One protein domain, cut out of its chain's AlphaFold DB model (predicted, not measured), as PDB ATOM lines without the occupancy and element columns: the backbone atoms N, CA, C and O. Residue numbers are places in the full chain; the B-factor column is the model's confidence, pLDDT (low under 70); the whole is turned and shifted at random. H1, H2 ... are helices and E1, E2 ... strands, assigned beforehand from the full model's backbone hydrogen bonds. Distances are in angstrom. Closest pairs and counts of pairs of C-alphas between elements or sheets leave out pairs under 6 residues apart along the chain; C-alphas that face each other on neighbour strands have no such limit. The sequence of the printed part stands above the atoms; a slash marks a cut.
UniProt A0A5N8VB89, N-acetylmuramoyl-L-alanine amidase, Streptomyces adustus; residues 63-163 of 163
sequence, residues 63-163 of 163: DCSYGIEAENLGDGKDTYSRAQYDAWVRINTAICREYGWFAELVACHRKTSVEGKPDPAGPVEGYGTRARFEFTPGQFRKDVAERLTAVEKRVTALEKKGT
ATOM      1  N   ASP A  63      13.744 -26.380 -36.513       66.38
ATOM      2  CA  ASP A  63      12.712 -26.746 -37.498       66.38
ATOM      3  C   ASP A  63      13.141 -27.854 -38.459       66.38
ATOM      4  O   ASP A  63      12.316 -28.492 -39.127       66.38
ATOM      5  N   CYS A  64      14.451 -28.060 -38.562       68.00
ATOM      6  CA  CYS A  64      15.036 -28.968 -39.519       68.00
ATOM      7  C   CYS A  64      15.995 -29.952 -38.876       68.00
ATOM      8  O   CYS A  64      16.826 -30.476 -39.598       68.00
ATOM      9  N   SER A  65      15.884 -30.250 -37.580       73.25
ATOM     10  CA  SER A  65      16.678 -31.294 -36.936       73.25
ATOM     11  C   SER A  65      15.895 -32.107 -35.900       73.25
ATOM     12  O   SER A  65      14.826 -31.724 -35.442       73.25
ATOM     13  N   TYR A  66      16.422 -33.283 -35.584       81.25
ATOM     14  CA  TYR A  66      16.043 -34.175 -34.509       81.25
ATOM     15  C   TYR A  66      17.068 -33.986 -33.406       81.25
ATOM     16  O   TYR A  66      18.223 -34.352 -33.605       81.25
ATOM     17  N   GLY A  67      16.661 -33.436 -32.267       84.94
ATOM     18  CA  GLY A  67      17.482 -33.439 -31.062       84.94
ATOM     19  C   GLY A  67      17.441 -34.812 -30.396       84.94
ATOM     20  O   GLY A  67      16.360 -35.330 -30.125       84.94
ATOM     21  N   ILE A  68      18.608 -35.405 -30.152       88.00
ATOM     22  CA  ILE A  68      18.758 -36.618 -29.344       88.00
ATOM     23  C   ILE A  68      19.561 -36.256 -28.102       88.00
ATOM     24  O   ILE A  68      20.683 -35.743 -28.218       88.00
ATOM     25  N   GLU A  69      19.002 -36.573 -26.938       86.06
ATOM     26  CA  GLU A  69      19.652 -36.378 -25.648       86.06
ATOM     27  C   GLU A  69      20.104 -37.705 -25.055       86.06
ATOM     28  O   GLU A  69      19.395 -38.709 -25.107       86.06
ATOM     29  N   ALA A  70      21.321 -37.683 -24.522       88.69
ATOM     30  CA  ALA A  70      21.866 -38.730 -23.679       88.69
ATOM     31  C   ALA A  70      21.823 -38.219 -22.236       88.69
ATOM     32  O   ALA A  70      22.087 -37.039 -21.995       88.69
ATOM     33  N   GLU A  71      21.504 -39.096 -21.296       89.25
ATOM     34  CA  GLU A  71      21.488 -38.787 -19.872       89.25
ATOM     35  C   GLU A  71      22.917 -38.500 -19.400       89.25
ATOM     36  O   GLU A  71      23.808 -39.356 -19.482       89.25
ATOM     37  N   ASN A  72      23.140 -37.255 -18.981       86.81
ATOM     38  CA  ASN A  72      24.409 -36.719 -18.501       86.81
ATOM     39  C   ASN A  72      24.130 -35.379 -17.793       86.81
ATOM     40  O   ASN A  72      23.308 -34.599 -18.277       86.81
ATOM     41  N   LEU A  73      24.811 -35.083 -16.686       85.12
ATOM     42  CA  LEU A  73      24.695 -33.809 -15.964       85.12
ATOM     43  C   LEU A  73      25.360 -32.644 -16.715       85.12
ATOM     44  O   LEU A  73      25.177 -31.485 -16.349       85.12
ATOM     45  N   GLY A  74      26.123 -32.929 -17.774       80.25
ATOM     46  CA  GLY A  74      26.763 -31.926 -18.623       80.25
ATOM     47  C   GLY A  74      28.027 -31.319 -18.014       80.25
ATOM     48  O   GLY A  74      28.535 -30.324 -18.529       80.25
ATOM     49  N   ASP A  75      28.557 -31.917 -16.946       82.62
ATOM     50  CA  ASP A  75      29.762 -31.464 -16.246       82.62
ATOM     51  C   ASP A  75      31.071 -31.983 -16.875       82.62
ATOM     52  O   ASP A  75      32.169 -31.607 -16.458       82.62
ATOM     53  N   GLY A  76      30.954 -32.841 -17.895       84.69
ATOM     54  CA  GLY A  76      32.071 -33.461 -18.604       84.69
ATOM     55  C   GLY A  76      32.774 -34.582 -17.832       84.69
ATOM     56  O   GLY A  76      33.818 -35.044 -18.285       84.69
ATOM     57  N   LYS A  77      32.234 -35.019 -16.691       87.25
ATOM     58  CA  LYS A  77      32.804 -36.078 -15.842       87.25
ATOM     59  C   LYS A  77      31.986 -37.358 -15.906       87.25
ATOM     60  O   LYS A  77      32.548 -38.452 -15.804       87.25
ATOM     61  N   ASP A  78      30.684 -37.220 -16.112       90.12
ATOM     62  CA  ASP A  78      29.771 -38.345 -16.241       90.12
ATOM     63  C   ASP A  78      30.150 -39.255 -17.405       90.12
ATOM     64  O   ASP A  78      30.299 -38.827 -18.555       90.12
ATOM     65  N   THR A  79      30.286 -40.544 -17.095       94.88
ATOM     66  CA  THR A  79      30.645 -41.554 -18.087       94.88
ATOM     67  C   THR A  79      29.408 -42.024 -18.840       94.88
ATOM     68  O   THR A  79      28.484 -42.576 -18.247       94.88
ATOM     69  N   TYR A  80      29.411 -41.892 -20.167       95.19
ATOM     70  CA  TYR A  80      28.416 -42.551 -21.007       95.19
ATOM     71  C   TYR A  80      28.643 -44.065 -20.955       95.19
ATOM     72  O   TYR A  80      29.684 -44.559 -21.400       95.19
ATOM     73  N   SER A  81      27.663 -44.804 -20.432       97.00
ATOM     74  CA  SER A  81      27.708 -46.268 -20.406       97.00
ATOM     75  C   SER A  81      27.754 -46.855 -21.819       97.00
ATOM     76  O   SER A  81      27.289 -46.239 -22.789       97.00
ATOM     77  N   ARG A  82      28.260 -48.087 -21.946       97.44
ATOM     78  CA  ARG A  82      28.271 -48.826 -23.222       97.44
ATOM     79  C   ARG A  82      26.885 -48.902 -23.859       97.44
ATOM     80  O   ARG A  82      26.754 -48.724 -25.069       97.44
ATOM     81  N   ALA A  83      25.859 -49.156 -23.046       97.12
ATOM     82  CA  ALA A  83      24.480 -49.272 -23.510       97.12
ATOM     83  C   ALA A  83      23.951 -47.940 -24.058       97.12
ATOM     84  O   ALA A  83      23.385 -47.910 -25.151       97.12
ATOM     85  N   GLN A  84      24.189 -46.836 -23.342       96.38
ATOM     86  CA  GLN A  84      23.777 -45.503 -23.775       96.38
ATOM     87  C   GLN A  84      24.480 -45.095 -25.074       96.38
ATOM     88  O   GLN A  84      23.826 -44.659 -26.022       96.38
ATOM     89  N   TYR A  85      25.799 -45.285 -25.158       96.94
ATOM     90  CA  TYR A  85      26.550 -44.934 -26.361       96.94
ATOM     91  C   TYR A  85      26.141 -45.787 -27.574       96.94
ATOM     92  O   TYR A  85      25.924 -45.249 -28.658       96.94
ATOM     93  N   ASP A  86      25.954 -47.103 -27.408       97.56
ATOM     94  CA  ASP A  86      25.477 -47.981 -28.489       97.56
ATOM     95  C   ASP A  86      24.058 -47.614 -28.949       97.56
ATOM     96  O   ASP A  86      23.802 -47.551 -30.156       97.56
ATOM     97  N   ALA A  87      23.143 -47.311 -28.022       97.31
ATOM     98  CA  ALA A  87      21.809 -46.817 -28.359       97.31
ATOM     99  C   ALA A  87      21.886 -45.513 -29.162       97.31
ATOM    100  O   ALA A  87      21.208 -45.354 -30.180       97.31
ATOM    101  N   TRP A  88      22.775 -44.608 -28.763       95.56
ATOM    102  CA  TRP A  88      22.947 -43.336 -29.440       95.56
ATOM    103  C   TRP A  88      23.465 -43.490 -30.872       95.56
ATOM    104  O   TRP A  88      22.903 -42.897 -31.799       95.56
ATOM    105  N   VAL A  89      24.475 -44.342 -31.080       96.94
ATOM    106  CA  VAL A  89      24.969 -44.675 -32.423       96.94
ATOM    107  C   VAL A  89      23.850 -45.309 -33.257       96.94
ATOM    108  O   VAL A  89      23.637 -44.906 -34.400       96.94
ATOM    109  N   ARG A  90      23.076 -46.247 -32.692       96.56
ATOM    110  CA  ARG A  90      21.949 -46.908 -33.382       96.56
ATOM    111  C   ARG A  90      20.894 -45.932 -33.876       96.56
ATOM    112  O   ARG A  90      20.488 -46.042 -35.032       96.56
ATOM    113  N   ILE A  91      20.449 -45.011 -33.024       96.25
ATOM    114  CA  ILE A  91      19.406 -44.039 -33.380       96.25
ATOM    115  C   ILE A  91      19.898 -43.159 -34.533       96.25
ATOM    116  O   ILE A  91      19.196 -43.005 -35.533       96.25
ATOM    117  N   ASN A  92      21.133 -42.655 -34.446       94.50
ATOM    118  CA  ASN A  92      21.716 -41.837 -35.508       94.50
ATOM    119  C   ASN A  92      21.866 -42.623 -36.818       94.50
ATOM    120  O   ASN A  92      21.481 -42.134 -37.878       94.50
ATOM    121  N   THR A  93      22.350 -43.867 -36.756       95.88
ATOM    122  CA  THR A  93      22.432 -44.746 -37.931       95.88
ATOM    123  C   THR A  93      21.060 -44.986 -38.564       95.88
ATOM    124  O   THR A  93      20.946 -44.938 -39.786       95.88
ATOM    125  N   ALA A  94      20.021 -45.232 -37.763       95.38
ATOM    126  CA  ALA A  94      18.672 -45.481 -38.266       95.38
ATOM    127  C   ALA A  94      18.102 -44.260 -39.003       95.38
ATOM    128  O   ALA A  94      17.578 -44.405 -40.106       95.38
ATOM    129  N   ILE A  95      18.269 -43.061 -38.439       90.12
ATOM    130  CA  ILE A  95      17.851 -41.805 -39.074       90.12
ATOM    131  C   ILE A  95      18.633 -41.571 -40.372       90.12
ATOM    132  O   ILE A  95      18.036 -41.259 -41.404       90.12
ATOM    133  N   CYS A  96      19.956 -41.765 -40.350       89.31
ATOM    134  CA  CYS A  96      20.781 -41.638 -41.550       89.31
ATOM    135  C   CYS A  96      20.322 -42.586 -42.659       89.31
ATOM    136  O   CYS A  96      20.168 -42.166 -43.804       89.31
ATOM    137  N   ARG A  97      20.036 -43.841 -42.312       92.31
ATOM    138  CA  ARG A  97      19.543 -44.844 -43.252       92.31
ATOM    139  C   ARG A  97      18.178 -44.479 -43.839       92.31
ATOM    140  O   ARG A  97      18.008 -44.559 -45.051       92.31
ATOM    141  N   GLU A  98      17.229 -44.067 -43.001       91.12
ATOM    142  CA  GLU A  98      15.865 -43.723 -43.424       91.12
ATOM    143  C   GLU A  98      15.847 -42.556 -44.421       91.12
ATOM    144  O   GLU A  98      15.124 -42.584 -45.416       91.12
ATOM    145  N   TYR A  99      16.678 -41.536 -44.187       84.50
ATOM    146  CA  TYR A  99      16.690 -40.323 -45.009       84.50
ATOM    147  C   TYR A  99      17.807 -40.270 -46.057       84.50
ATOM    148  O   TYR A  99      17.906 -39.285 -46.795       84.50
ATOM    149  N   GLY A 100      18.647 -41.305 -46.145       84.69
ATOM    150  CA  GLY A 100      19.820 -41.315 -47.020       84.69
ATOM    151  C   GLY A 100      20.839 -40.229 -46.659       84.69
ATOM    152  O   GLY A 100      21.450 -39.633 -47.549       84.69
ATOM    153  N   TRP A 101      20.977 -39.925 -45.368       84.25
ATOM    154  CA  TRP A 101      22.004 -39.021 -44.853       84.25
ATOM    155  C   TRP A 101      23.289 -39.761 -44.521       84.25
ATOM    156  O   TRP A 101      23.315 -40.976 -44.336       84.25
ATOM    157  N   PHE A 102      24.361 -38.983 -44.437       83.75
ATOM    158  CA  PHE A 102      25.697 -39.459 -44.126       83.75
ATOM    159  C   PHE A 102      26.079 -39.051 -42.702       83.75
ATOM    160  O   PHE A 102      25.516 -38.101 -42.146       83.75
ATOM    161  N   ALA A 103      27.019 -39.775 -42.097       85.19
ATOM    162  CA  ALA A 103      27.390 -39.584 -40.697       85.19
ATOM    163  C   ALA A 103      27.971 -38.189 -40.411       85.19
ATOM    164  O   ALA A 103      27.865 -37.688 -39.300       85.19
ATOM    165  N   GLU A 104      28.530 -37.520 -41.415       83.00
ATOM    166  CA  GLU A 104      29.054 -36.156 -41.352       83.00
ATOM    167  C   GLU A 104      27.978 -35.137 -40.952       83.00
ATOM    168  O   GLU A 104      28.298 -34.115 -40.343       83.00
ATOM    169  N   LEU A 105      26.703 -35.437 -41.235       75.25
ATOM    170  CA  LEU A 105      25.557 -34.604 -40.866       75.25
ATOM    171  C   LEU A 105      25.126 -34.766 -39.407       75.25
ATOM    172  O   LEU A 105      24.289 -33.995 -38.944       75.25
ATOM    173  N   VAL A 106      25.705 -35.720 -38.674       82.81
ATOM    174  CA  VAL A 106      25.533 -35.820 -37.224       82.81
ATOM    175  C   VAL A 106      26.272 -34.649 -36.583       82.81
ATOM    176  O   VAL A 106      27.508 -34.580 -36.577       82.81
ATOM    177  N   ALA A 107      25.523 -33.693 -36.053       75.50
ATOM    178  CA  ALA A 107      26.070 -32.539 -35.356       75.50
ATOM    179  C   ALA A 107      26.000 -32.731 -33.839       75.50
ATOM    180  O   ALA A 107      25.184 -33.499 -33.349       75.50
ATOM    181  N   CYS A 108      26.854 -32.027 -33.101       74.25
ATOM    182  CA  CYS A 108      26.862 -32.001 -31.638       74.25
ATOM    183  C   CYS A 108      26.540 -30.581 -31.171       74.25
ATOM    184  O   CYS A 108      26.997 -29.641 -31.824       74.25
ATOM    185  N   HIS A 109      25.838 -30.422 -30.046       67.00
ATOM    186  CA  HIS A 109      25.422 -29.105 -29.536       67.00
ATOM    187  C   HIS A 109      26.578 -28.115 -29.404       67.00
ATOM    188  O   HIS A 109      26.469 -26.966 -29.818       67.00
ATOM    189  N   ARG A 110      27.729 -28.606 -28.943       65.00
ATOM    190  CA  ARG A 110      29.003 -27.893 -28.829       65.00
ATOM    191  C   ARG A 110      29.433 -27.179 -30.106       65.00
ATOM    192  O   ARG A 110      30.185 -26.215 -30.050       65.00
ATOM    193  N   LYS A 111      28.986 -27.675 -31.262       56.12
ATOM    194  CA  LYS A 111      29.272 -27.119 -32.589       56.12
ATOM    195  C   LYS A 111      28.124 -26.279 -33.154       56.12
ATOM    196  O   LYS A 111      28.327 -25.594 -34.143       56.12
ATOM    197  N   THR A 112      26.922 -26.343 -32.588       54.06
ATOM    198  CA  THR A 112      25.715 -25.731 -33.175       54.06
ATOM    199  C   THR A 112      25.073 -24.683 -32.276       54.06
ATOM    200  O   THR A 112      24.244 -23.910 -32.747       54.06
ATOM    201  N   SER A 113      25.435 -24.652 -30.993       53.88
ATOM    202  CA  SER A 113      24.834 -23.773 -30.000       53.88
ATOM    203  C   SER A 113      25.410 -22.368 -30.071       53.88
ATOM    204  O   SER A 113      26.611 -22.168 -29.913       53.88
ATOM    205  N   VAL A 114      24.515 -21.393 -30.218       50.78
ATOM    206  CA  VAL A 114      24.791 -19.955 -30.070       50.78
ATOM    207  C   VAL A 114      25.112 -19.590 -28.621       50.78
ATOM    208  O   VAL A 114      25.815 -18.624 -28.348       50.78
ATOM    209  N   GLU A 115      24.592 -20.398 -27.700       54.03
ATOM    210  CA  GLU A 115      24.655 -20.216 -26.252       54.03
ATOM    211  C   GLU A 115      25.929 -20.821 -25.643       54.03
ATOM    212  O   GLU A 115      26.148 -20.700 -24.443       54.03
ATOM    213  N   GLY A 116      26.784 -21.467 -26.451       57.94
ATOM    214  CA  GLY A 116      28.061 -22.020 -25.990       57.94
ATOM    215  C   GLY A 116      27.934 -23.305 -25.170       57.94
ATOM    216  O   GLY A 116      28.837 -23.630 -24.398       57.94
ATOM    217  N   LYS A 117      26.833 -24.048 -25.322       63.50
ATOM    218  CA  LYS A 117      26.606 -25.286 -24.566       63.50
ATOM    219  C   LYS A 117      27.670 -26.342 -24.913       63.50
ATOM    220  O   LYS A 117      27.831 -26.665 -26.091       63.50
ATOM    221  N   PRO A 118      28.430 -26.867 -23.933       70.75
ATOM    222  CA  PRO A 118      29.608 -27.696 -24.192       70.75
ATOM    223  C   PRO A 118      29.278 -29.147 -24.568       70.75
ATOM    224  O   PRO A 118      30.190 -29.902 -24.916       70.75
ATOM    225  N   ASP A 119      28.010 -29.549 -24.493       73.25
ATOM    226  CA  ASP A 119      27.582 -30.926 -24.674       73.25
ATOM    227  C   ASP A 119      27.596 -31.363 -26.152       73.25
ATOM    228  O   ASP A 119      27.351 -30.577 -27.065       73.25
ATOM    229  N   PRO A 120      27.879 -32.636 -26.446       81.31
ATOM    230  CA  PRO A 120      28.282 -33.682 -25.521       81.31
ATOM    231  C   PRO A 120      29.768 -33.594 -25.166       81.31
ATOM    232  O   PRO A 120      30.620 -33.326 -26.019       81.31
ATOM    233  N   ALA A 121      30.066 -33.884 -23.903       85.56
ATOM    234  CA  ALA A 121      31.413 -34.010 -23.366       85.56
ATOM    235  C   ALA A 121      31.444 -35.116 -22.305       85.56
ATOM    236  O   ALA A 121      30.404 -35.438 -21.729       85.56
ATOM    237  N   GLY A 122      32.630 -35.676 -22.070       90.00
ATOM    238  CA  GLY A 122      32.886 -36.660 -21.025       90.00
ATOM    239  C   GLY A 122      33.329 -38.036 -21.536       90.00
ATOM    240  O   GLY A 122      33.304 -38.302 -22.747       90.00
ATOM    241  N   PRO A 123      33.734 -38.912 -20.608       94.88
ATOM    242  CA  PRO A 123      34.236 -40.241 -20.921       94.88
ATOM    243  C   PRO A 123      33.133 -41.167 -21.444       94.88
ATOM    244  O   PRO A 123      31.980 -41.109 -21.033       94.88
ATOM    245  N   VAL A 124      33.502 -42.091 -22.321       96.88
ATOM    246  CA  VAL A 124      32.668 -43.189 -22.817       96.88
ATOM    247  C   VAL A 124      33.272 -44.491 -22.315       96.88
ATOM    248  O   VAL A 124      34.451 -44.748 -22.542       96.88
ATOM    249  N   GLU A 125      32.476 -45.331 -21.655       97.38
ATOM    250  CA  GLU A 125      32.915 -46.615 -21.082       97.38
ATOM    251  C   GLU A 125      33.492 -47.577 -22.144       97.38
ATOM    252  O   GLU A 125      34.402 -48.366 -21.882       97.38
ATOM    253  N   GLY A 126      32.975 -47.487 -23.369       96.81
ATOM    254  CA  GLY A 126      33.510 -48.132 -24.561       96.81
ATOM    255  C   GLY A 126      32.439 -48.361 -25.624       96.81
ATOM    256  O   GLY A 126      31.258 -48.089 -25.412       96.81
ATOM    257  N   TYR A 127      32.846 -48.877 -26.782       97.62
ATOM    258  CA  TYR A 127      31.928 -49.192 -27.879       97.62
ATOM    259  C   TYR A 127      32.473 -50.334 -28.741       97.62
ATOM    260  O   TYR A 127      33.631 -50.316 -29.160       97.62
ATOM    261  N   GLY A 128      31.652 -51.359 -28.986       93.94
ATOM    262  CA  GLY A 128      32.125 -52.609 -29.584       93.94
ATOM    263  C   GLY A 128      33.289 -53.198 -28.777       93.94
ATOM    264  O   GLY A 128      33.210 -53.307 -27.552       93.94
ATOM    265  N   THR A 129      34.386 -53.521 -29.460       94.06
ATOM    266  CA  THR A 129      35.626 -54.033 -28.850       94.06
ATOM    267  C   THR A 129      36.500 -52.948 -28.220       94.06
ATOM    268  O   THR A 129      37.473 -53.273 -27.543       94.06
ATOM    269  N   ARG A 130      36.184 -51.659 -28.413       95.56
ATOM    270  CA  ARG A 130      36.979 -50.571 -27.832       95.56
ATOM    271  C   ARG A 130      36.755 -50.472 -26.328       95.56
ATOM    272  O   ARG A 130      35.623 -50.582 -25.841       95.56
ATOM    273  N   ALA A 131      37.854 -50.246 -25.613       95.62
ATOM    274  CA  ALA A 131      37.876 -49.878 -24.201       95.62
ATOM    275  C   ALA A 131      37.385 -48.431 -24.000       95.62
ATOM    276  O   ALA A 131      36.888 -47.814 -24.940       95.62
ATOM    277  N   ARG A 132      37.514 -47.905 -22.781       97.12
ATOM    278  CA  ARG A 132      37.121 -46.537 -22.425       97.12
ATOM    279  C   ARG A 132      37.853 -45.493 -23.280       97.12
ATOM    280  O   ARG A 132      39.045 -45.640 -23.536       97.12
ATOM    281  N   PHE A 133      37.157 -44.436 -23.692       96.44
ATOM    282  CA  PHE A 133      37.730 -43.317 -24.453       96.44
ATOM    283  C   PHE A 133      37.005 -42.000 -24.161       96.44
ATOM    284  O   PHE A 133      35.886 -42.010 -23.664       96.44
ATOM    285  N   GLU A 134      37.614 -40.865 -24.498       94.69
ATOM    286  CA  GLU A 134      36.959 -39.557 -24.382       94.69
ATOM    287  C   GLU A 134      36.047 -39.273 -25.575       94.69
ATOM    288  O   GLU A 134      36.433 -39.467 -26.735       94.69
ATOM    289  N   PHE A 135      34.832 -38.785 -25.307       92.12
ATOM    290  CA  PHE A 135      33.895 -38.452 -26.371       92.12
ATOM    291  C   PHE A 135      34.482 -37.386 -27.302       92.12
ATOM    292  O   PHE A 135      34.846 -36.286 -26.884       92.12
ATOM    293  N   THR A 136      34.474 -37.671 -28.606       90.06
ATOM    294  CA  THR A 136      34.702 -36.652 -29.631       90.06
ATOM    295  C   THR A 136      33.646 -36.756 -30.730       90.06
ATOM    296  O   THR A 136      33.290 -37.866 -31.144       90.06
ATOM    297  N   PRO A 137      33.180 -35.622 -31.292       85.75
ATOM    298  CA  PRO A 137      32.266 -35.645 -32.432       85.75
ATOM    299  C   PRO A 137      32.843 -36.396 -33.639       85.75
ATOM    300  O   PRO A 137      32.110 -37.034 -34.382       85.75
ATOM    301  N   GLY A 138      34.165 -36.326 -33.839       88.25
ATOM    302  CA  GLY A 138      34.842 -37.048 -34.916       88.25
ATOM    303  C   GLY A 138      34.732 -38.562 -34.749       88.25
ATOM    304  O   GLY A 138      34.363 -39.248 -35.699       88.25
ATOM    305  N   GLN A 139      34.989 -39.077 -33.544       92.44
ATOM    306  CA  GLN A 139      34.852 -40.507 -33.277       92.44
ATOM    307  C   GLN A 139      33.396 -40.963 -33.377       92.44
ATOM    308  O   GLN A 139      33.119 -41.960 -34.034       92.44
ATOM    309  N   PHE A 140      32.456 -40.198 -32.819       93.38
ATOM    310  CA  PHE A 140      31.037 -40.545 -32.883       93.38
ATOM    311  C   PHE A 140      30.529 -40.683 -34.326       93.38
ATOM    312  O   PHE A 140      29.825 -41.632 -34.660       93.38
ATOM    313  N   ARG A 141      30.951 -39.786 -35.226       91.81
ATOM    314  CA  ARG A 141      30.617 -39.879 -36.657       91.81
ATOM    315  C   ARG A 141      31.210 -41.116 -37.318       91.81
ATOM    316  O   ARG A 141      30.512 -41.771 -38.086       91.81
ATOM    317  N   LYS A 142      32.466 -41.457 -37.012       94.50
ATOM    318  CA  LYS A 142      33.091 -42.695 -37.508       94.50
ATOM    319  C   LYS A 142      32.285 -43.920 -37.074       94.50
ATOM    320  O   LYS A 142      32.016 -44.787 -37.897       94.50
ATOM    321  N   ASP A 143      31.819 -43.934 -35.830       96.69
ATOM    322  CA  ASP A 143      31.051 -45.044 -35.259       96.69
ATOM    323  C   ASP A 143      29.674 -45.187 -35.921       96.69
ATOM    324  O   ASP A 143      29.242 -46.296 -36.247       96.69
ATOM    325  N   VAL A 144      29.006 -44.060 -36.195       95.69
ATOM    326  CA  VAL A 144      27.754 -44.026 -36.965       95.69
ATOM    327  C   VAL A 144      27.973 -44.497 -38.404       95.69
ATOM    328  O   VAL A 144      27.156 -45.269 -38.910       95.69
ATOM    329  N   ALA A 145      29.057 -44.075 -39.062       94.38
ATOM    330  CA  ALA A 145      29.390 -44.472 -40.432       94.38
ATOM    331  C   ALA A 145      29.709 -45.972 -40.544       94.38
ATOM    332  O   ALA A 145      29.209 -46.657 -41.444       94.38
ATOM    333  N   GLU A 146      30.506 -46.498 -39.613       96.69
ATOM    334  CA  GLU A 146      30.828 -47.922 -39.522       96.69
ATOM    335  C   GLU A 146      29.549 -48.743 -39.348       96.69
ATOM    336  O   GLU A 146      29.293 -49.693 -40.096       96.69
ATOM    337  N   ARG A 147      28.686 -48.326 -38.415       96.81
ATOM    338  CA  ARG A 147      27.428 -49.022 -38.163       96.81
ATOM    339  C   ARG A 147      26.469 -48.938 -39.348       96.81
ATOM    340  O   ARG A 147      25.844 -49.944 -39.678       96.81
ATOM    341  N   LEU A 148      26.366 -47.785 -40.008       95.06
ATOM    342  CA  LEU A 148      25.557 -47.619 -41.218       95.06
ATOM    343  C   LEU A 148      26.012 -48.597 -42.305       95.06
ATOM    344  O   LEU A 148      25.198 -49.336 -42.852       95.06
ATOM    345  N   THR A 149      27.323 -48.695 -42.523       95.81
ATOM    346  CA  THR A 149      27.915 -49.647 -43.470       95.81
ATOM    347  C   THR A 149      27.584 -51.097 -43.102       95.81
ATOM    348  O   THR A 149      27.218 -51.894 -43.967       95.81
ATOM    349  N   ALA A 150      27.689 -51.463 -41.820       95.44
ATOM    350  CA  ALA A 150      27.384 -52.812 -41.346       95.44
ATOM    351  C   ALA A 150      25.898 -53.175 -41.518       95.44
ATOM    352  O   ALA A 150      25.578 -54.296 -41.925       95.44
ATOM    353  N   VAL A 151      24.991 -52.232 -41.247       94.94
ATOM    354  CA  VAL A 151      23.547 -52.419 -41.437       94.94
ATOM    355  C   VAL A 151      23.217 -52.617 -42.916       94.94
ATOM    356  O   VAL A 151      22.536 -53.587 -43.242       94.94
ATOM    357  N   GLU A 152      23.748 -51.785 -43.816       92.50
ATOM    358  CA  GLU A 152      23.514 -51.921 -45.262       92.50
ATOM    359  C   GLU A 152      24.023 -53.260 -45.813       92.50
ATOM    360  O   GLU A 152      23.320 -53.946 -46.564       92.50
ATOM    361  N   LYS A 153      25.208 -53.704 -45.370       94.19
ATOM    362  CA  LYS A 153      25.740 -55.034 -45.708       94.19
ATOM    363  C   LYS A 153      24.813 -56.153 -45.232       94.19
ATOM    364  O   LYS A 153      24.540 -57.087 -45.987       94.19
ATOM    365  N   ARG A 154      24.317 -56.070 -43.993       93.62
ATOM    366  CA  ARG A 154      23.418 -57.083 -43.418       93.62
ATOM    367  C   ARG A 154      22.080 -57.132 -44.149       93.62
ATOM    368  O   ARG A 154      21.610 -58.227 -44.436       93.62
ATOM    369  N   VAL A 155      21.491 -55.982 -44.471       91.44
ATOM    370  CA  VAL A 155      20.244 -55.901 -45.246       91.44
ATOM    371  C   VAL A 155      20.435 -56.537 -46.620       91.44
ATOM    372  O   VAL A 155      19.700 -57.458 -46.958       91.44
ATOM    373  N   THR A 156      21.491 -56.155 -47.342       93.56
ATOM    374  CA  THR A 156      21.811 -56.729 -48.661       93.56
ATOM    375  C   THR A 156      21.971 -58.254 -48.600       93.56
ATOM    376  O   THR A 156      21.503 -58.980 -49.474       93.56
ATOM    377  N   ALA A 157      22.641 -58.771 -47.565       92.25
ATOM    378  CA  ALA A 157      22.819 -60.210 -47.387       92.25
ATOM    379  C   ALA A 157      21.498 -60.940 -47.088       92.25
ATOM    380  O   ALA A 157      21.297 -62.053 -47.569       92.25
ATOM    381  N   LEU A 158      20.604 -60.328 -46.304       91.38
ATOM    382  CA  LEU A 158      19.279 -60.883 -46.019       91.38
ATOM    383  C   LEU A 158      18.390 -60.893 -47.266       91.38
ATOM    384  O   LEU A 158      17.710 -61.886 -47.506       91.38
ATOM    385  N   GLU A 159      18.445 -59.841 -48.085       91.94
ATOM    386  CA  GLU A 159      17.730 -59.781 -49.364       91.94
ATOM    387  C   GLU A 159      18.183 -60.902 -50.308       91.94
ATOM    388  O   GLU A 159      17.345 -61.625 -50.837       91.94
ATOM    389  N   LYS A 160      19.498 -61.133 -50.437       89.50
ATOM    390  CA  LYS A 160      20.051 -62.227 -51.259       89.50
ATOM    391  C   LYS A 160      19.651 -63.625 -50.781       89.50
ATOM    392  O   LYS A 160      19.472 -64.500 -51.609       89.50
ATOM    393  N   LYS A 161      19.541 -63.850 -49.466       85.06
ATOM    394  CA  LYS A 161      19.139 -65.154 -48.897       85.06
ATOM    395  C   LYS A 161      17.647 -65.450 -49.052       85.06
ATOM    396  O   LYS A 161      17.250 -66.600 -48.923       85.06
ATOM    397  N   GLY A 162      16.832 -64.414 -49.233       77.81
ATOM    398  CA  GLY A 162      15.386 -64.533 -49.418       77.81
ATOM    399  C   GLY A 162      14.940 -64.579 -50.880       77.81
ATOM    400  O   GLY A 162      13.733 -64.537 -51.116       77.81
ATOM    401  N   THR A 163      15.882 -64.606 -51.831       55.97
ATOM    402  CA  THR A 163      15.632 -64.734 -53.278       55.97
ATOM    403  C   THR A 163      16.095 -66.104 -53.742       55.97
ATOM    404  O   THR A 163      15.395 -66.684 -54.597       55.97
TER     405      THR A 163
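Overview. This is residues 63 to 163 of the 163 residues of the protein "N-acetylmuramoyl-L-alanine amidase" of Streptomyces adustus (UniProt A0A5N8VB89). Two helices, H1 and the longer H3, cross steeply, and long loops with a short strand and a short helix fill out a flat body around the first part of H3. The far end of H3, with the last two residues, sticks out of this body as an arm, residues 153 to 163. The printed part has 101 residues, with one named strand and three named helices in the order E1, H1, H2, H3, and the class is mostly helix. It is only just compact, close to loose, with a radius of gyration of the C-alphas of 15.0 A, and the C-alphas span 52 by 35 by 19 A.

Arrangement. The strand E1, residues 65 to 68, pairs with no named strand. Its closest C-alpha to H1, residues 82 to 99, is that of Ile 68, 7.9 A from the C-alpha of Trp 88. H1 touches H3, residues 137 to 161, with 14 pairs of C-alphas within 8 A. The closest C-alphas of the two helices are those of Val 89 and Val 144, 5.4 A apart. Their lines stand at a steep tilt of 65 degrees, and they run the same way. H1 touches H3 with residues 89 to 97 alone, and H3 touches H1 with residues 140 to 148 alone. H2, residues 109 to 112, touches no helix and is apart from E1, H1 and H3. E1 and H3 are apart too. In H1 and H3 every O i to N i+4 pair is within hydrogen-bond range; H2 is too short for such a pair, and its 1 pair of O i to N i+3 is within range. In the long stretch before H3, residues 123 to 124 pair with residues 133 to 134, antiparallel.

Along the chain. E1 begins at C-alpha 65 at (16.678, -31.294, -36.936) and ends at residue 68. H1, residues 82 to 99, begins at C-alpha 82 at (28.271, -48.826, -23.222) and is 26.1 A long from first to last C-alpha. H2 is residues 109 to 112. H3, residues 137 to 161, is 36.3 A long and ends at C-alpha 161 at (19.139, -65.154, -48.897).

Size, cuts and confidence. The C-alphas farthest apart are those of Glu 115 and Thr 163, 52.9 A. Without residues 153 to 163, which stand free, the body of 90 residues spans 36 by 36 by 18 A. The printed part has no cut. The links from E1 to H1, 13 residues, and from H2 to H3, 24 residues, are long; the link from H1 to H2, 9 residues, is short. The mean pLDDT of the printed part is 86.7, and it is under 70 at residues 63 to 64, 109 to 117 and 163.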